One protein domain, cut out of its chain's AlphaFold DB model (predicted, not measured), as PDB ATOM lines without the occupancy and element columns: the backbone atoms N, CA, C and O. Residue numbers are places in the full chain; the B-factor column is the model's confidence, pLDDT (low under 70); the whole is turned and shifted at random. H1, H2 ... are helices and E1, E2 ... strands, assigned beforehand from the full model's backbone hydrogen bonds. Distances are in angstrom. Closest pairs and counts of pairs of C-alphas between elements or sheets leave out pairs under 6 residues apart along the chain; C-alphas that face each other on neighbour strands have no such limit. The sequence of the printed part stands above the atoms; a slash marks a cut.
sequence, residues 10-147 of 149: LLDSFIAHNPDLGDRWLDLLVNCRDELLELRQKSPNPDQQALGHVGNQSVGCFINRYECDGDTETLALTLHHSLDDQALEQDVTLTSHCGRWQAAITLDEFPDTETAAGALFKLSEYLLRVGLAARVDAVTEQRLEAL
ATOM      1  N   LEU A  10       7.867  13.787 -10.230       57.41
ATOM      2  CA  LEU A  10       7.597  12.370 -10.432       57.41
ATOM      3  C   LEU A  10       7.458  12.047 -11.924       57.41
ATOM      4  O   LEU A  10       7.857  10.964 -12.337       57.41
ATOM      5  N   LEU A  11       6.980  12.986 -12.749       60.12
ATOM      6  CA  LEU A  11       6.897  12.798 -14.202       60.12
ATOM      7  C   LEU A  11       8.268  12.538 -14.826       60.12
ATOM      8  O   LEU A  11       8.375  11.621 -15.629       60.12
ATOM      9  N   ASP A  12       9.319  13.239 -14.386       62.34
ATOM     10  CA  ASP A  12      10.702  12.988 -14.837       62.34
ATOM     11  C   ASP A  12      11.161  11.551 -14.579       62.34
ATOM     12  O   ASP A  12      12.039  11.030 -15.263       62.34
ATOM     13  N   SER A  13      10.580  10.921 -13.563       62.22
ATOM     14  CA  SER A  13      10.848   9.529 -13.251       62.22
ATOM     15  C   SER A  13       9.964   8.596 -14.089       62.22
ATOM     16  O   SER A  13      10.446   7.583 -14.581       62.22
ATOM     17  N   PHE A  14       8.694   8.943 -14.317       59.88
ATOM     18  CA  PHE A  14       7.734   8.104 -15.047       59.88
ATOM     19  C   PHE A  14       7.906   8.085 -16.573       59.88
ATOM     20  O   PHE A  14       7.508   7.110 -17.211       59.88
ATOM     21  N   ILE A  15       8.452   9.138 -17.180       67.19
ATOM     22  CA  ILE A  15       8.626   9.233 -18.634       67.19
ATOM     23  C   ILE A  15       9.965   9.877 -18.992       67.19
ATOM     24  O   ILE A  15      10.451  10.775 -18.311       67.19
ATOM     25  N   ALA A  16      10.555   9.441 -20.104       67.38
ATOM     26  CA  ALA A  16      11.737  10.082 -20.659       67.38
ATOM     27  C   ALA A  16      11.306  11.268 -21.533       67.38
ATOM     28  O   ALA A  16      10.722  11.078 -22.604       67.38
ATOM     29  N   HIS A  17      11.607  12.489 -21.089       63.66
ATOM     30  CA  HIS A  17      11.451  13.689 -21.909       63.66
ATOM     31  C   HIS A  17      12.421  13.624 -23.088       63.66
ATOM     32  O   HIS A  17      13.626  13.447 -22.895       63.66
ATOM     33  N   ASN A  18      11.901  13.742 -24.308       60.16
ATOM     34  CA  ASN A  18      12.708  13.569 -25.508       60.16
ATOM     35  C   ASN A  18      12.536  14.780 -26.439       60.16
ATOM     36  O   ASN A  18      11.546  14.846 -27.170       60.16
ATOM     37  N   PRO A  19      13.463  15.754 -26.402       61.28
ATOM     38  CA  PRO A  19      13.335  16.987 -27.176       61.28
ATOM     39  C   PRO A  19      13.286  16.726 -28.689       61.28
ATOM     40  O   PRO A  19      12.531  17.394 -29.388       61.28
ATOM     41  N   ASP A  20      13.974  15.687 -29.175       64.81
ATOM     42  CA  ASP A  20      13.953  15.292 -30.591       64.81
ATOM     43  C   ASP A  20      12.565  14.811 -31.048       64.81
ATOM     44  O   ASP A  20      12.239  14.869 -32.235       64.81
ATOM     45  N   LEU A  21      11.736  14.306 -30.126       64.38
ATOM     46  CA  LEU A  21      10.348  13.962 -30.431       64.38
ATOM     47  C   LEU A  21       9.450  15.208 -30.464       64.38
ATOM     48  O   LEU A  21       8.516  15.249 -31.261       64.38
ATOM     49  N   GLY A  22       9.782  16.240 -29.680       64.06
ATOM     50  CA  GLY A  22       9.113  17.541 -29.720       64.06
ATOM     51  C   GLY A  22       9.285  18.249 -31.064       64.06
ATOM     52  O   GLY A  22       8.296  18.692 -31.646       64.06
ATOM     53  N   ASP A  23      10.506  18.276 -31.606       68.75
ATOM     54  CA  ASP A  23      10.766  18.860 -32.931       68.75
ATOM     55  C   ASP A  23      10.024  18.093 -34.038       68.75
ATOM     56  O   ASP A  23       9.366  18.694 -34.885       68.75
ATOM     57  N   ARG A  24      10.026  16.754 -33.984       69.00
ATOM     58  CA  ARG A  24       9.268  15.916 -34.933       69.00
ATOM     59  C   ARG A  24       7.761  16.136 -34.848       69.00
ATOM     60  O   ARG A  24       7.073  16.054 -35.863       69.00
ATOM     61  N   TRP A  25       7.244  16.366 -33.646       71.94
ATOM     62  CA  TRP A  25       5.832  16.660 -33.445       71.94
ATOM     63  C   TRP A  25       5.466  18.035 -34.015       71.94
ATOM     64  O   TRP A  25       4.472  18.149 -34.729       71.94
ATOM     65  N   LEU A  26       6.301  19.056 -33.800       71.69
ATOM     66  CA  LEU A  26       6.117  20.369 -34.422       71.69
ATOM     67  C   LEU A  26       6.162  20.282 -35.953       71.69
ATOM     68  O   LEU A  26       5.277  20.824 -36.614       71.69
ATOM     69  N   ASP A  27       7.125  19.548 -36.514       76.38
ATOM     70  CA  ASP A  27       7.219  19.318 -37.959       76.38
ATOM     71  C   ASP A  27       5.964  18.630 -38.508       76.38
ATOM     72  O   ASP A  27       5.451  19.010 -39.560       76.38
ATOM     73  N   LEU A  28       5.424  17.635 -37.794       78.31
ATOM     74  CA  LEU A  28       4.164  16.992 -38.168       78.31
ATOM     75  C   LEU A  28       3.019  17.998 -38.229       78.31
ATOM     76  O   LEU A  28       2.279  18.007 -39.210       78.31
ATOM     77  N   LEU A  29       2.878  18.855 -37.219       75.75
ATOM     78  CA  LEU A  29       1.794  19.831 -37.187       75.75
ATOM     79  C   LEU A  29       1.918  20.881 -38.294       75.75
ATOM     80  O   LEU A  29       0.914  21.275 -38.890       75.75
ATOM     81  N   VAL A  30       3.146  21.297 -38.606       75.75
ATOM     82  CA  VAL A  30       3.445  22.188 -39.733       75.75
ATOM     83  C   VAL A  30       3.098  21.516 -41.067       75.75
ATOM     84  O   VAL A  30       2.447  22.134 -41.908       75.75
ATOM     85  N   ASN A  31       3.436  20.238 -41.247       79.62
ATOM     86  CA  ASN A  31       3.073  19.487 -42.453       79.62
ATOM     87  C   ASN A  31       1.551  19.318 -42.587       79.62
ATOM     88  O   ASN A  31       0.995  19.540 -43.663       79.62
ATOM     89  N   CYS A  32       0.854  18.982 -41.497       77.19
ATOM     90  CA  CYS A  32      -0.604  18.873 -41.489       77.19
ATOM     91  C   CYS A  32      -1.280  20.219 -41.780       77.19
ATOM     92  O   CYS A  32      -2.296  20.249 -42.475       77.19
ATOM     93  N   ARG A  33      -0.716  21.338 -41.302       78.19
ATOM     94  CA  ARG A  33      -1.165  22.687 -41.680       78.19
ATOM     95  C   ARG A  33      -1.079  22.877 -43.188       78.19
ATOM     96  O   ARG A  33      -2.069  23.291 -43.782       78.19
ATOM     97  N   ASP A  34       0.080  22.617 -43.788       80.00
ATOM     98  CA  ASP A  34       0.298  22.856 -45.219       80.00
ATOM     99  C   ASP A  34      -0.668  22.036 -46.074       80.00
ATOM    100  O   ASP A  34      -1.337  22.585 -46.952       80.00
ATOM    101  N   GLU A  35      -0.843  20.760 -45.735       79.38
ATOM    102  CA  GLU A  35      -1.816  19.886 -46.389       79.38
ATOM    103  C   GLU A  35      -3.252  20.426 -46.266       79.38
ATOM    104  O   GLU A  35      -3.979  20.519 -47.258       79.38
ATOM    105  N   LEU A  36      -3.669  20.844 -45.070       74.00
ATOM    106  CA  LEU A  36      -5.017  21.368 -44.835       74.00
ATOM    107  C   LEU A  36      -5.259  22.724 -45.507       74.00
ATOM    108  O   LEU A  36      -6.358  22.970 -46.010       74.00
ATOM    109  N   LEU A  37      -4.255  23.601 -45.559       77.00
ATOM    110  CA  LEU A  37      -4.345  24.869 -46.283       77.00
ATOM    111  C   LEU A  37      -4.474  24.633 -47.793       77.00
ATOM    112  O   LEU A  37      -5.311  25.270 -48.437       77.00
ATOM    113  N   GLU A  38      -3.721  23.687 -48.361       81.88
ATOM    114  CA  GLU A  38      -3.875  23.287 -49.763       81.88
ATOM    115  C   GLU A  38      -5.258  22.692 -50.056       81.88
ATOM    116  O   GLU A  38      -5.871  22.992 -51.088       81.88
ATOM    117  N   LEU A  39      -5.765  21.837 -49.165       74.31
ATOM    118  CA  LEU A  39      -7.093  21.240 -49.295       74.31
ATOM    119  C   LEU A  39      -8.198  22.304 -49.247       74.31
ATOM    120  O   LEU A  39      -9.130  22.239 -50.058       74.31
ATOM    121  N   ARG A  40      -8.061  23.323 -48.388       73.25
ATOM    122  CA  ARG A  40      -9.016  24.438 -48.278       73.25
ATOM    123  C   ARG A  40      -9.033  25.351 -49.495       73.25
ATOM    124  O   ARG A  40     -10.096  25.835 -49.879       73.25
ATOM    125  N   GLN A  41      -7.885  25.559 -50.138       77.44
ATOM    126  CA  GLN A  41      -7.826  26.285 -51.413       77.44
ATOM    127  C   GLN A  41      -8.609  25.562 -52.517       77.44
ATOM    128  O   GLN A  41      -9.184  26.206 -53.395       77.44
ATOM    129  N   LYS A  42      -8.639  24.224 -52.476       77.12
ATOM    130  CA  LYS A  42      -9.344  23.387 -53.458       77.12
ATOM    131  C   LYS A  42     -10.834  23.229 -53.135       77.12
ATOM    132  O   LYS A  42     -11.628  23.036 -54.055       77.12
ATOM    133  N   SER A  43     -11.224  23.291 -51.862       69.62
ATOM    134  CA  SER A  43     -12.617  23.184 -51.421       69.62
ATOM    135  C   SER A  43     -12.808  23.821 -50.040       69.62
ATOM    136  O   SER A  43     -12.093  23.448 -49.117       69.62
ATOM    137  N   PRO A  44     -13.804  24.700 -49.836       65.12
ATOM    138  CA  PRO A  44     -14.053  25.354 -48.549       65.12
ATOM    139  C   PRO A  44     -14.760  24.438 -47.528       65.12
ATOM    140  O   PRO A  44     -15.469  24.928 -46.652       65.12
ATOM    141  N   ASN A  45     -14.633  23.113 -47.659       70.75
ATOM    142  CA  ASN A  45     -15.302  22.166 -46.771       70.75
ATOM    143  C   ASN A  45     -14.712  22.263 -45.346       70.75
ATOM    144  O   ASN A  45     -13.508  22.040 -45.190       70.75
ATOM    145  N   PRO A  46     -15.524  22.567 -44.314       59.56
ATOM    146  CA  PRO A  46     -15.049  22.647 -42.933       59.56
ATOM    147  C   PRO A  46     -14.562  21.304 -42.370       59.56
ATOM    148  O   PRO A  46     -13.705  21.318 -41.494       59.56
ATOM    149  N   ASP A  47     -15.020  20.170 -42.912       66.31
ATOM    150  CA  ASP A  47     -14.726  18.824 -42.386       66.31
ATOM    151  C   ASP A  47     -13.411  18.219 -42.924       66.31
ATOM    152  O   ASP A  47     -13.191  17.008 -42.864       66.31
ATOM    153  N   GLN A  48     -12.540  19.031 -43.527       69.44
ATOM    154  CA  GLN A  48     -11.252  18.552 -44.033       69.44
ATOM    155  C   GLN A  48     -10.289  18.242 -42.882       69.44
ATOM    156  O   GLN A  48     -10.049  19.084 -42.019       69.44
ATOM    157  N   GLN A  49      -9.698  17.048 -42.934       73.50
ATOM    158  CA  GLN A  49      -8.702  16.560 -41.984       73.50
ATOM    159  C   GLN A  49      -7.416  16.151 -42.713       73.50
ATOM    160  O   GLN A  49      -7.487  15.581 -43.803       73.50
ATOM    161  N   ALA A  50      -6.262  16.401 -42.094       70.19
ATOM    162  CA  ALA A  50      -4.990  15.787 -42.475       70.19
ATOM    163  C   ALA A  50      -4.665  14.667 -41.488       70.19
ATOM    164  O   ALA A  50      -4.984  14.759 -40.303       70.19
ATOM    165  N   LEU A  51      -4.038  13.599 -41.972       73.19
ATOM    166  CA  LEU A  51      -3.639  12.468 -41.136       73.19
ATOM    167  C   LEU A  51      -2.132  12.525 -40.885       73.19
ATOM    168  O   LEU A  51      -1.332  12.307 -41.791       73.19
ATOM    169  N   GLY A  52      -1.754  12.792 -39.639       65.19
ATOM    170  CA  GLY A  52      -0.381  12.710 -39.152       65.19
ATOM    171  C   GLY A  52      -0.088  11.377 -38.460       65.19
ATOM    172  O   GLY A  52      -0.994  10.618 -38.112       65.19
ATOM    173  N   HIS A  53       1.197  11.094 -38.234       62.84
ATOM    174  CA  HIS A  53       1.648   9.971 -37.407       62.84
ATOM    175  C   HIS A  53       2.670  10.421 -36.358       62.84
ATOM    176  O   HIS A  53       3.733  10.929 -36.707       62.84
ATOM    177  N   VAL A  54       2.380  10.175 -35.079       60.12
ATOM    178  CA  VAL A  54       3.310  10.404 -33.964       60.12
ATOM    179  C   VAL A  54       3.733   9.043 -33.414       60.12
ATOM    180  O   VAL A  54       2.940   8.315 -32.818       60.12
ATOM    181  N   GLY A  55       4.984   8.650 -33.662       63.69
ATOM    182  CA  GLY A  55       5.444   7.292 -33.362       63.69
ATOM    183  C   GLY A  55       4.630   6.244 -34.131       63.69
ATOM    184  O   GLY A  55       4.605   6.265 -35.358       63.69
ATOM    185  N   ASN A  56       3.960   5.341 -33.408       61.09
ATOM    186  CA  ASN A  56       3.093   4.305 -33.988       61.09
ATOM    187  C   ASN A  56       1.603   4.698 -34.008       61.09
ATOM    188  O   ASN A  56       0.763   3.860 -34.327       61.09
ATOM    189  N   GLN A  57       1.261   5.931 -33.621       62.91
ATOM    190  CA  GLN A  57      -0.124   6.379 -33.494       62.91
ATOM    191  C   GLN A  57      -0.515   7.268 -34.670       62.91
ATOM    192  O   GLN A  57       0.225   8.181 -35.039       62.91
ATOM    193  N   SER A  58      -1.692   7.016 -35.242       67.62
ATOM    194  CA  SER A  58      -2.311   7.922 -36.209       67.62
ATOM    195  C   SER A  58      -3.008   9.060 -35.464       67.62
ATOM    196  O   SER A  58      -3.734   8.827 -34.497       67.62
ATOM    197  N   VAL A  59      -2.791  10.288 -35.928       72.81
ATOM    198  CA  VAL A  59      -3.365  11.508 -35.354       72.81
ATOM    199  C   VAL A  59      -4.120  12.247 -36.453       72.81
ATOM    200  O   VAL A  59      -3.526  12.680 -37.441       72.81
ATOM    201  N   GLY A  60      -5.436  12.376 -36.301       79.06
ATOM    202  CA  GLY A  60      -6.242  13.239 -37.161       79.06
ATOM    203  C   GLY A  60      -6.030  14.698 -36.776       79.06
ATOM    204  O   GLY A  60      -6.093  15.028 -35.600       79.06
ATOM    205  N   CYS A  61      -5.762  15.567 -37.743       80.38
ATOM    206  CA  CYS A  61      -5.548  16.995 -37.529       80.38
ATOM    207  C   CYS A  61      -6.643  17.793 -38.240       80.38
ATOM    208  O   CYS A  61      -6.830  17.644 -39.450       80.38
ATOM    209  N   PHE A  62      -7.317  18.676 -37.505       80.62
ATOM    210  CA  PHE A  62      -8.381  19.546 -38.008       80.62
ATOM    211  C   PHE A  62      -8.008  21.006 -37.767       80.62
ATOM    212  O   PHE A  62      -7.661  21.367 -36.648       80.62
ATOM    213  N   ILE A  63      -8.087  21.867 -38.788       80.56
ATOM    214  CA  ILE A  63      -7.910  23.314 -38.586       80.56
ATOM    215  C   ILE A  63      -9.238  23.921 -38.152       80.56
ATOM    216  O   ILE A  63     -10.166  24.021 -38.950       80.56
ATOM    217  N   ASN A  64      -9.298  24.470 -36.949       81.25
ATOM    218  CA  ASN A  64     -10.441  25.271 -36.516       81.25
ATOM    219  C   ASN A  64     -10.341  26.696 -37.051       81.25
ATOM    220  O   ASN A  64     -11.324  27.283 -37.498       81.25
ATOM    221  N   ARG A  65      -9.130  27.263 -37.026       81.75
ATOM    222  CA  ARG A  65      -8.897  28.665 -37.379       81.75
ATOM    223  C   ARG A  65      -7.477  28.887 -37.866       81.75
ATOM    224  O   ARG A  65      -6.547  28.329 -37.299       81.75
ATOM    225  N   TYR A  66      -7.322  29.736 -38.874       82.44
ATOM    226  CA  TYR A  66      -6.030  30.203 -39.364       82.44
ATOM    227  C   TYR A  66      -6.081  31.721 -39.538       82.44
ATOM    228  O   TYR A  66      -6.983  32.235 -40.200       82.44
ATOM    229  N   GLU A  67      -5.126  32.416 -38.932       84.44
ATOM    230  CA  GLU A  67      -4.967  33.867 -38.974       84.44
ATOM    231  C   GLU A  67      -3.506  34.190 -39.314       84.44
ATOM    232  O   GLU A  67      -2.583  33.580 -38.776       84.44
ATOM    233  N   CYS A  68      -3.290  35.148 -40.210       83.50
ATOM    234  CA  CYS A  68      -1.963  35.607 -40.610       83.50
ATOM    235  C   CYS A  68      -1.955  37.137 -40.552       83.50
ATOM    236  O   CYS A  68      -2.744  37.779 -41.251       83.50
ATOM    237  N   ASP A  69      -1.104  37.704 -39.696       84.94
ATOM    238  CA  ASP A  69      -0.947  39.146 -39.503       84.94
ATOM    239  C   ASP A  69       0.543  39.523 -39.502       84.94
ATOM    240  O   ASP A  69       1.275  39.293 -38.533       84.94
ATOM    241  N   GLY A  70       1.006  40.078 -40.624       85.31
ATOM    242  CA  GLY A  70       2.409  40.438 -40.827       85.31
ATOM    243  C   GLY A  70       3.343  39.235 -40.671       85.31
ATOM    244  O   GLY A  70       3.233  38.263 -41.411       85.31
ATOM    245  N   ASP A  71       4.251  39.314 -39.697       84.94
ATOM    246  CA  ASP A  71       5.231  38.262 -39.382       84.94
ATOM    247  C   ASP A  71       4.712  37.225 -38.366       84.94
ATOM    248  O   ASP A  71       5.484  36.389 -37.881       84.94
ATOM    249  N   THR A  72       3.428  37.311 -37.995       85.50
ATOM    250  CA  THR A  72       2.786  36.397 -37.046       85.50
ATOM    251  C   THR A  72       1.747  35.535 -37.749       85.50
ATOM    252  O   THR A  72       0.818  36.037 -38.380       85.50
ATOM    253  N   GLU A  73       1.863  34.223 -37.589       87.62
ATOM    254  CA  GLU A  73       0.842  33.270 -38.025       87.62
ATOM    255  C   GLU A  73       0.279  32.562 -36.801       87.62
ATOM    256  O   GLU A  73       1.035  32.107 -35.947       87.62
ATOM    257  N   THR A  74      -1.043  32.469 -36.699       85.62
ATOM    258  CA  THR A  74      -1.720  31.733 -35.630       85.62
ATOM    259  C   THR A  74      -2.657  30.699 -36.225       85.62
ATOM    260  O   THR A  74      -3.477  30.994 -37.095       85.62
ATOM    261  N   LEU A  75      -2.553  29.475 -35.729       83.50
ATOM    262  CA  LEU A  75      -3.336  28.340 -36.177       83.50
ATOM    263  C   LEU A  75      -3.931  27.637 -34.963       83.50
ATOM    264  O   LEU A  75      -3.198  27.169 -34.101       83.50
ATOM    265  N   ALA A  76      -5.254  27.545 -34.907       84.81
ATOM    266  CA  ALA A  76      -5.941  26.686 -33.952       84.81
ATOM    267  C   ALA A  76      -6.267  25.356 -34.633       84.81
ATOM    268  O   ALA A  76      -6.925  25.335 -35.680       84.81
ATOM    269  N   LEU A  77      -5.806  24.271 -34.027       83.50
ATOM    270  CA  LEU A  77      -5.973  22.893 -34.450       83.50
ATOM    271  C   LEU A  77      -6.729  22.106 -33.379       83.50
ATOM    272  O   LEU A  77      -6.493  22.335 -32.196       83.50
ATOM    273  N   THR A  78      -7.530  21.128 -33.793       84.44
ATOM    274  CA  THR A  78      -7.923  20.011 -32.926       84.44
ATOM    275  C   THR A  78      -7.232  18.744 -33.424       84.44
ATOM    276  O   THR A  78      -7.259  18.431 -34.619       84.44
ATOM    277  N   LEU A  79      -6.565  18.036 -32.514       82.06
ATOM    278  CA  LEU A  79      -5.901  16.760 -32.754       82.06
ATOM    279  C   LEU A  79      -6.757  15.629 -32.198       82.06
ATOM    280  O   LEU A  79      -7.133  15.653 -31.032       82.06
ATOM    281  N   HIS A  80      -7.060  14.637 -33.026       82.25
ATOM    282  CA  HIS A  80      -7.821  13.450 -32.652       82.25
ATOM    283  C   HIS A  80      -6.864  12.262 -32.612       82.25
ATOM    284  O   HIS A  80      -6.401  11.777 -33.648       82.25
ATOM    285  N   HIS A  81      -6.562  11.798 -31.406       77.19
ATOM    286  CA  HIS A  81      -5.719  10.636 -31.163       77.19
ATOM    287  C   HIS A  81      -6.601   9.413 -30.933       77.19
ATOM    288  O   HIS A  81      -7.389   9.393 -29.988       77.19
ATOM    289  N   SER A  82      -6.423   8.373 -31.744       70.38
ATOM    290  CA  SER A  82      -7.156   7.111 -31.607       70.38
ATOM    291  C   SER A  82      -6.192   5.997 -31.205       70.38
ATOM    292  O   SER A  82      -5.294   5.656 -31.975       70.38
ATOM    293  N   LEU A  83      -6.374   5.418 -30.016       68.56
ATOM    294  CA  LEU A  83      -5.604   4.262 -29.546       68.56
ATOM    295  C   LEU A  83      -6.531   3.260 -28.856       68.56
ATOM    296  O   LEU A  83      -7.167   3.630 -27.877       68.56
ATOM    297  N   ASP A  84      -6.569   2.016 -29.343       64.19
ATOM    298  CA  ASP A  84      -7.243   0.869 -28.707       64.19
ATOM    299  C   ASP A  84      -8.621   1.219 -28.096       64.19
ATOM    300  O   ASP A  84      -8.854   1.063 -26.899       64.19
ATOM    301  N   ASP A  85      -9.519   1.748 -28.938       62.69
ATOM    302  CA  ASP A  85     -10.885   2.208 -28.615       62.69
ATOM    303  C   ASP A  85     -11.007   3.466 -27.732       62.69
ATOM    304  O   ASP A  85     -12.117   3.901 -27.417       62.69
ATOM    305  N   GLN A  86      -9.896   4.114 -27.380       65.25
ATOM    306  CA  GLN A  86      -9.887   5.401 -26.686       65.25
ATOM    307  C   GLN A  86      -9.524   6.554 -27.622       65.25
ATOM    308  O   GLN A  86      -8.385   6.673 -28.088       65.25
ATOM    309  N   ALA A  87     -10.497   7.440 -27.832       71.06
ATOM    310  CA  ALA A  87     -10.298   8.721 -28.490       71.06
ATOM    311  C   ALA A  87      -9.867   9.782 -27.469       71.06
ATOM    312  O   ALA A  87     -10.422   9.865 -26.374       71.06
ATOM    313  N   LEU A  88      -8.876  10.585 -27.840       75.75
ATOM    314  CA  LEU A  88      -8.476  11.784 -27.116       75.75
ATOM    315  C   LEU A  88      -8.464  12.944 -28.106       75.75
ATOM    316  O   LEU A  88      -7.685  12.927 -29.061       75.75
ATOM    317  N   GLU A  89      -9.331  13.922 -27.874       78.31
ATOM    318  CA  GLU A  89      -9.339  15.184 -28.609       78.31
ATOM    319  C   GLU A  89      -8.504  16.215 -27.848       78.31
ATOM    320  O   GLU A  89      -8.503  16.249 -26.616       78.31
ATOM    321  N   GLN A  90      -7.735  17.010 -28.582       78.19
ATOM    322  CA  GLN A  90      -6.829  17.989 -28.000       78.19
ATOM    323  C   GLN A  90      -6.815  19.264 -28.817       78.19
ATOM    324  O   GLN A  90      -6.542  19.227 -30.016       78.19
ATOM    325  N   ASP A  91      -6.998  20.398 -28.153       83.00
ATOM    326  CA  ASP A  91      -6.870  21.691 -28.803       83.00
ATOM    327  C   ASP A  91      -5.431  22.200 -28.716       83.00
ATOM    328  O   ASP A  91      -4.834  22.335 -27.642       83.00
ATOM    329  N   VAL A  92      -4.871  22.502 -29.884       82.38
ATOM    330  CA  VAL A  92      -3.509  22.998 -30.050       82.38
ATOM    331  C   VAL A  92      -3.547  24.330 -30.774       82.38
ATOM    332  O   VAL A  92      -4.078  24.453 -31.873       82.38
ATOM    333  N   THR A  93      -2.935  25.341 -30.175       85.19
ATOM    334  CA  THR A  93      -2.659  26.609 -30.845       85.19
ATOM    335  C   THR A  93      -1.197  26.644 -31.254       85.19
ATOM    336  O   THR A  93      -0.312  26.606 -30.404       85.19
ATOM    337  N   LEU A  94      -0.935  26.740 -32.553       85.06
ATOM    338  CA  LEU A  94       0.387  27.050 -33.076       85.06
ATOM    339  C   LEU A  94       0.496  28.542 -33.341       85.06
ATOM    340  O   LEU A  94      -0.369  29.132 -33.987       85.06
ATOM    341  N   THR A  95       1.595  29.133 -32.902       85.00
ATOM    342  CA  THR A  95       1.943  30.515 -33.208       85.00
ATOM    343  C   THR A  95       3.333  30.548 -33.818       85.00
ATOM    344  O   THR A  95       4.291  30.065 -33.219       85.00
ATOM    345  N   SER A  96       3.454  31.119 -35.010       85.50
ATOM    346  CA  SER A  96       4.735  31.478 -35.605       85.50
ATOM    347  C   SER A  96       5.028  32.930 -35.318       85.50
ATOM    348  O   SER A  96       4.182  33.788 -35.559       85.50
ATOM    349  N   HIS A  97       6.238  33.205 -34.851       83.19
ATOM    350  CA  HIS A  97       6.764  34.558 -34.771       83.19
ATOM    351  C   HIS A  97       8.194  34.566 -35.313       83.19
ATOM    352  O   HIS A  97       9.058  33.827 -34.828       83.19
ATOM    353  N   CYS A  98       8.453  35.388 -36.335       81.44
ATOM    354  CA  CYS A  98       9.741  35.440 -37.041       81.44
ATOM    355  C   CYS A  98      10.221  34.062 -37.549       81.44
ATOM    356  O   CYS A  98      11.399  33.718 -37.420       81.44
ATOM    357  N   GLY A  99       9.305  33.248 -38.086       76.69
ATOM    358  CA  GLY A  99       9.616  31.927 -38.645       76.69
ATOM    359  C   GLY A  99       9.914  30.840 -37.607       76.69
ATOM    360  O   GLY A  99      10.382  29.765 -37.973       76.69
ATOM    361  N   ARG A 100       9.668  31.104 -36.317       78.38
ATOM    362  CA  ARG A 100       9.763  30.104 -35.248       78.38
ATOM    363  C   ARG A 100       8.377  29.738 -34.757       78.38
ATOM    364  O   ARG A 100       7.656  30.607 -34.273       78.38
ATOM    365  N   TRP A 101       8.060  28.451 -34.837       77.81
ATOM    366  CA  TRP A 101       6.810  27.898 -34.343       77.81
ATOM    367  C   TRP A 101       6.883  27.616 -32.847       77.81
ATOM    368  O   TRP A 101       7.877  27.106 -32.331       77.81
ATOM    369  N   GLN A 102       5.805  27.957 -32.160       79.88
ATOM    370  CA  GLN A 102       5.535  27.611 -30.777       79.88
ATOM    371  C   GLN A 102       4.166  26.951 -30.723       79.88
ATOM    372  O   GLN A 102       3.250  27.376 -31.424       79.88
ATOM    373  N   ALA A 103       4.028  25.930 -29.887       79.25
ATOM    374  CA  ALA A 103       2.759  25.268 -29.649       79.25
ATOM    375  C   ALA A 103       2.303  25.522 -28.213       79.25
ATOM    376  O   ALA A 103       3.068  25.340 -27.265       79.25
ATOM    377  N   ALA A 104       1.045  25.910 -28.062       82.06
ATOM    378  CA  ALA A 104       0.322  25.896 -26.807       82.06
ATOM    379  C   ALA A 104      -0.733  24.795 -26.889       82.06
ATOM    380  O   ALA A 104      -1.543  24.776 -27.813       82.06
ATOM    381  N   ILE A 105      -0.703  23.874 -25.933       76.00
ATOM    382  CA  ILE A 105      -1.656  22.772 -25.846       76.00
ATOM    383  C   ILE A 105      -2.576  23.056 -24.666       76.00
ATOM    384  O   ILE A 105      -2.094  23.248 -23.545       76.00
ATOM    385  N   THR A 106      -3.879  23.100 -24.916       73.44
ATOM    386  CA  THR A 106      -4.867  23.329 -23.865       73.44
ATOM    387  C   THR A 106      -5.328  21.993 -23.285       73.44
ATOM    388  O   THR A 106      -5.616  21.050 -24.016       73.44
ATOM    389  N   LEU A 107      -5.389  21.907 -21.954       68.75
ATOM    390  CA  LEU A 107      -5.837  20.725 -21.214       68.75
ATOM    391  C   LEU A 107      -7.199  21.013 -20.563       68.75
ATOM    392  O   LEU A 107      -7.285  21.115 -19.340       68.75
ATOM    393  N   ASP A 108      -8.242  21.207 -21.372       56.75
ATOM    394  CA  ASP A 108      -9.562  21.634 -20.875       56.75
ATOM    395  C   ASP A 108     -10.386  20.488 -20.259       56.75
ATOM    396  O   ASP A 108     -11.167  20.716 -19.336       56.75
ATOM    397  N   GLU A 109     -10.149  19.242 -20.679       56.25
ATOM    398  CA  GLU A 109     -10.790  18.040 -20.126       56.25
ATOM    399  C   GLU A 109      -9.786  17.153 -19.387       56.25
ATOM    400  O   GLU A 109      -9.707  15.941 -19.598       56.25
ATOM    401  N   PHE A 110      -8.975  17.748 -18.505       61.94
ATOM    402  CA  PHE A 110      -8.166  16.921 -17.619       61.94
ATOM    403  C   PHE A 110      -9.107  16.133 -16.699       61.94
ATOM    404  O   PHE A 110      -9.847  16.754 -15.932       61.94
ATOM    405  N   PRO A 111      -9.145  14.791 -16.769       58.16
ATOM    406  CA  PRO A 111     -10.207  14.060 -16.099       58.16
ATOM    407  C   PRO A 111     -10.147  14.267 -14.591       58.16
ATOM    408  O   PRO A 111      -9.054  14.267 -14.023       58.16
ATOM    409  N   ASP A 112     -11.305  14.342 -13.938       63.12
ATOM    410  CA  ASP A 112     -11.357  14.346 -12.481       63.12
ATOM    411  C   ASP A 112     -10.720  13.052 -11.961       63.12
ATOM    412  O   ASP A 112     -11.253  11.948 -12.098       63.12
ATOM    413  N   THR A 113      -9.516  13.176 -11.412       64.44
ATOM    414  CA  THR A 113      -8.808  12.069 -10.776       64.44
ATOM    415  C   THR A 113      -8.946  12.195  -9.276       64.44
ATOM    416  O   THR A 113      -8.577  13.214  -8.692       64.44
ATOM    417  N   GLU A 114      -9.403  11.124  -8.637       67.12
ATOM    418  CA  GLU A 114      -9.557  11.072  -7.181       67.12
ATOM    419  C   GLU A 114      -8.205  11.118  -6.442       67.12
ATOM    420  O   GLU A 114      -8.157  11.405  -5.246       67.12
ATOM    421  N   THR A 115      -7.091  10.863  -7.146       64.44
ATOM    422  CA  THR A 115      -5.742  10.780  -6.567       64.44
ATOM    423  C   THR A 115      -4.688  11.518  -7.396       64.44
ATOM    424  O   THR A 115      -4.780  11.625  -8.618       64.44
ATOM    425  N   ALA A 116      -3.628  11.988  -6.726       63.41
ATOM    426  CA  ALA A 116      -2.500  12.664  -7.376       63.41
ATOM    427  C   ALA A 116      -1.725  11.738  -8.327       63.41
ATOM    428  O   ALA A 116      -1.235  12.187  -9.360       63.41
ATOM    429  N   ALA A 117      -1.641  10.447  -7.995       64.44
ATOM    430  CA  ALA A 117      -1.033   9.435  -8.855       64.44
ATOM    431  C   ALA A 117      -1.850   9.224 -10.139       64.44
ATOM    432  O   ALA A 117      -1.279   9.175 -11.226       64.44
ATOM    433  N   GLY A 118      -3.184   9.197 -10.033       63.75
ATOM    434  CA  GLY A 118      -4.066   9.141 -11.199       63.75
ATOM    435  C   GLY A 118      -3.888  10.346 -12.124       63.75
ATOM    436  O   GLY A 118      -3.842  10.174 -13.340       63.75
ATOM    437  N   ALA A 119      -3.724  11.549 -11.561       67.88
ATOM    438  CA  ALA A 119      -3.436  12.751 -12.344       67.88
ATOM    439  C   ALA A 119      -2.105  12.630 -13.103       67.88
ATOM    440  O   ALA A 119      -2.037  12.925 -14.291       67.88
ATOM    441  N   LEU A 120      -1.047  12.147 -12.446       68.38
ATOM    442  CA  LEU A 120       0.261  11.967 -13.083       68.38
ATOM    443  C   LEU A 120       0.230  10.932 -14.211       68.38
ATOM    444  O   LEU A 120       0.830  11.178 -15.252       68.38
ATOM    445  N   PHE A 121      -0.490   9.823 -14.032       71.38
ATOM    446  CA  PHE A 121      -0.614   8.781 -15.055       71.38
ATOM    447  C   PHE A 121      -1.343   9.283 -16.310       71.38
ATOM    448  O   PHE A 121      -0.942   8.999 -17.433       71.38
ATOM    449  N   LYS A 122      -2.392  10.091 -16.135       72.69
ATOM    450  CA  LYS A 122      -3.099  10.693 -17.274       72.69
ATOM    451  C   LYS A 122      -2.261  11.754 -17.978       72.69
ATOM    452  O   LYS A 122      -2.256  11.819 -19.204       72.69
ATOM    453  N   LEU A 123      -1.517  12.561 -17.217       73.94
ATOM    454  CA  LEU A 123      -0.606  13.551 -17.791       73.94
ATOM    455  C   LEU A 123       0.546  12.878 -18.551       73.94
ATOM    456  O   LEU A 123       0.909  13.339 -19.630       73.94
ATOM    457  N   SER A 124       1.094  11.771 -18.042       74.06
ATOM    458  CA  SER A 124       2.131  11.019 -18.749       74.06
ATOM    459  C   SER A 124       1.595  10.384 -20.030       74.06
ATOM    460  O   SER A 124       2.220  10.528 -21.076       74.06
ATOM    461  N   GLU A 125       0.417   9.759 -19.992       76.44
ATOM    462  CA  GLU A 125      -0.244   9.223 -21.182       76.44
ATOM    463  C   GLU A 125      -0.464  10.302 -22.249       76.44
ATOM    464  O   GLU A 125      -0.166  10.084 -23.425       76.44
ATOM    465  N   TYR A 126      -0.920  11.484 -21.838       75.81
ATOM    466  CA  TYR A 126      -1.101  12.621 -22.729       75.81
ATOM    467  C   TYR A 126       0.213  13.003 -23.420       75.81
ATOM    468  O   TYR A 126       0.267  13.058 -24.647       75.81
ATOM    469  N   LEU A 127       1.285  13.195 -22.641       75.44
ATOM    470  CA  LEU A 127       2.616  13.548 -23.146       75.44
ATOM    471  C   LEU A 127       3.192  12.479 -24.084       75.44
ATOM    472  O   LEU A 127       3.857  12.822 -25.062       75.44
ATOM    473  N   LEU A 128       2.908  11.199 -23.832       75.75
ATOM    474  CA  LEU A 128       3.269  10.100 -24.730       75.75
ATOM    475  C   LEU A 128       2.497  10.173 -26.055       75.75
ATOM    476  O   LEU A 128       3.101  10.024 -27.116       75.75
ATOM    477  N   ARG A 129       1.182  10.428 -26.012       71.88
ATOM    478  CA  ARG A 129       0.322  10.517 -27.209       71.88
ATOM    479  C   ARG A 129       0.661  11.718 -28.095       71.88
ATOM    480  O   ARG A 129       0.580  11.611 -29.316       71.88
ATOM    481  N   VAL A 130       1.096  12.834 -27.506       69.94
ATOM    482  CA  VAL A 130       1.620  13.988 -28.266       69.94
ATOM    483  C   VAL A 130       3.093  13.847 -28.636       69.94
ATOM    484  O   VAL A 130       3.668  14.753 -29.224       69.94
ATOM    485  N   GLY A 131       3.738  12.727 -28.298       66.69
ATOM    486  CA  GLY A 131       5.149  12.513 -28.601       66.69
ATOM    487  C   GLY A 131       6.087  13.488 -27.887       66.69
ATOM    488  O   GLY A 131       7.233  13.613 -28.283       66.69
ATOM    489  N   LEU A 132       5.653  14.168 -26.826       68.31
ATOM    490  CA  LEU A 132       6.533  15.003 -25.998       68.31
ATOM    491  C   LEU A 132       7.339  14.171 -24.991       68.31
ATOM    492  O   LEU A 132       8.279  14.665 -24.363       68.31
ATOM    493  N   ALA A 133       6.992  12.894 -24.850       69.06
ATOM    494  CA  ALA A 133       7.708  11.953 -24.018       69.06
ATOM    495  C   ALA A 133       7.745  10.550 -24.631       69.06
ATOM    496  O   ALA A 133       6.964  10.214 -25.520       69.06
ATOM    497  N   ALA A 134       8.642   9.715 -24.111       65.00
ATOM    498  CA  ALA A 134       8.697   8.283 -24.375       65.00
ATOM    499  C   ALA A 134       8.536   7.492 -23.071       65.00
ATOM    500  O   ALA A 134       8.947   7.940 -21.996       65.00
ATOM    501  N   ARG A 135       7.927   6.305 -23.160       67.56
ATOM    502  CA  ARG A 135       7.729   5.435 -21.997       67.56
ATOM    503  C   ARG A 135       9.099   4.959 -21.520       67.56
ATOM    504  O   ARG A 135       9.908   4.532 -22.346       67.56
ATOM    505  N   VAL A 136       9.365   5.050 -20.217       66.94
ATOM    506  CA  VAL A 136      10.571   4.438 -19.644       66.94
ATOM    507  C   VAL A 136      10.507   2.920 -19.822       66.94
ATOM    508  O   VAL A 136       9.428   2.338 -19.959       66.94
ATOM    509  N   ASP A 137      11.664   2.271 -19.892       64.94
ATOM    510  CA  ASP A 137      11.720   0.821 -20.032       64.94
ATOM    511  C   ASP A 137      11.168   0.111 -18.778       64.94
ATOM    512  O   ASP A 137      11.148   0.668 -17.679       64.94
ATOM    513  N   ALA A 138      10.750  -1.148 -18.939       65.31
ATOM    514  CA  ALA A 138      10.115  -1.935 -17.878       65.31
ATOM    515  C   ALA A 138      10.995  -2.128 -16.624       65.31
ATOM    516  O   ALA A 138      10.478  -2.358 -15.534       65.31
ATOM    517  N   VAL A 139      12.324  -2.040 -16.756       62.75
ATOM    518  CA  VAL A 139      13.249  -2.139 -15.616       62.75
ATOM    519  C   VAL A 139      13.241  -0.835 -14.821       62.75
ATOM    520  O   VAL A 139      13.286  -0.857 -13.592       62.75
ATOM    521  N   THR A 140      13.161   0.301 -15.508       60.03
ATOM    522  CA  THR A 140      13.003   1.619 -14.886       60.03
ATOM    523  C   THR A 140      11.635   1.753 -14.206       60.03
ATOM    524  O   THR A 140      11.579   2.209 -13.066       60.03
ATOM    525  N   GLU A 141      10.564   1.263 -14.836       59.44
ATOM    526  CA  GLU A 141       9.202   1.221 -14.274       59.44
ATOM    527  C   GLU A 141       9.148   0.446 -12.940       59.44
ATOM    528  O   GLU A 141       8.752   1.003 -11.917       59.44
ATOM    529  N   GLN A 142       9.687  -0.781 -12.894       60.53
ATOM    530  CA  GLN A 142       9.739  -1.599 -11.667       60.53
ATOM    531  C   GLN A 142      10.518  -0.947 -10.516       60.53
ATOM    532  O   GLN A 142      10.203  -1.146  -9.342       60.53
ATOM    533  N   ARG A 143      11.569  -0.179 -10.824       55.72
ATOM    534  CA  ARG A 143      12.367   0.507  -9.794       55.72
ATOM    535  C   ARG A 143      11.628   1.689  -9.179       55.72
ATOM    536  O   ARG A 143      11.955   2.066  -8.058       55.72
ATOM    537  N   LEU A 144      10.674   2.270  -9.899       49.97
ATOM    538  CA  LEU A 144       9.899   3.419  -9.442       49.97
ATOM    539  C   LEU A 144       8.700   3.008  -8.609       49.97
ATOM    540  O   LEU A 144       8.465   3.634  -7.580       49.97
ATOM    541  N   GLU A 145       8.025   1.922  -8.983       54.41
ATOM    542  CA  GLU A 145       6.973   1.320  -8.154       54.41
ATOM    543  C   GLU A 145       7.500   1.018  -6.741       54.41
ATOM    544  O   GLU A 145       6.884   1.406  -5.749       54.41
ATOM    545  N   ALA A 146       8.714   0.465  -6.650       54.53
ATOM    546  CA  ALA A 146       9.394   0.167  -5.387       54.53
ATOM    547  C   ALA A 146       9.831   1.400  -4.562       54.53
ATOM    548  O   ALA A 146      10.248   1.240  -3.418       54.53
ATOM    549  N   LEU A 147       9.798   2.612  -5.128       44.34
ATOM    550  CA  LEU A 147      10.102   3.870  -4.424       44.34
ATOM    551  C   LEU A 147       8.839   4.614  -3.964       44.34
ATOM    552  O   LEU A 147       8.949   5.614  -3.251       44.34
TER     553      LEU A 147
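This is residues 10 to 147 of the 149 residues of an uncharacterized protein of Pectobacterium odoriferum (UniProt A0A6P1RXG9). A twisted sheet of five strands, E2 to E6, curls round one long helix, H2. Beyond one end of the sheet is a smaller helical head, with H1, H3 and H4 beside the short strand pair E1 and E7. The printed part has 138 residues, with four named helices and seven named strands in the order H1 E1 H2 E2 E3 E4 E5 E6 H3 E7 H4; the class is mixed, helices and strands. The five-stranded sheet runs E2 E3 E4 E5 E6, all antiparallel. The whole is only just compact, close to loose, with a radius of gyration of the C-alphas of 16.8 A, and elongated, spanning 56 by 33 by 26 A.

Start at H1, residues 10 to 14, which touches H3, residues 116 to 129, through residues 120 to 124 of H3 alone; the closest C-alphas are those of Leu 11 and Leu 120, 6.8 A. H1 only just touches H4, residues 138 to 147, with 3 pairs of C-alphas within 8 A, the closest being those of Phe 14 and Glu 141, 7.1 A. Next, E1, residues 15 to 17, is antiparallel to E7, residues 133 to 135, with N 16 and O 134 2.9 A apart. H2, residues 19 to 42, is on one face of the sheet of E2, residues 49 to 54, E3, 57 to 69, E4, 72 to 83, E5, 86 to 97, and E6, 100 to 106, making two layers, helix and sheet. The closest C-alphas of H2 and E2 are those of Cys 32 and Ala 50, 5.5 A. These strands form a meander, each the antiparallel neighbour of the one before, with N 52 to O 59 at 2.8 A, N 62 to O 78 at 2.9 A, N 79 to O 90 at 2.8 A and N 95 to O 102 at 2.8 A. H3 only grazes this sheet, with residues 126 to 129. H2 and H3 are apart. Every O i to N i+4 pair is within hydrogen-bond range in H1, H2 and H3, and 5 of 6 are in H4.

Find C-alpha 10, where H1 begins, at (7.597, 12.370, -10.432). H2 runs 35.3 A from C-alpha 19 at (13.335, 16.987, -27.176) to C-alpha 42. E2 measures 15.7 A, E3 33.3 A with a bend of 61 degrees at residue 64, E4 34.0 A, E5 34.5 A and E6 19.7 A. H3 runs 20.1 A and H4 14.7 A, ending at C-alpha 147, (10.102, 3.870, -4.424).

The C-alphas of Lys 42 and Ala 146 are the two farthest apart, 56.6 A. The printed part has no cut and no long link. Mean pLDDT of the printed part is 71.6; 63 residues are under 70, among them 10 to 24, 107 to 120 and 130 to 147.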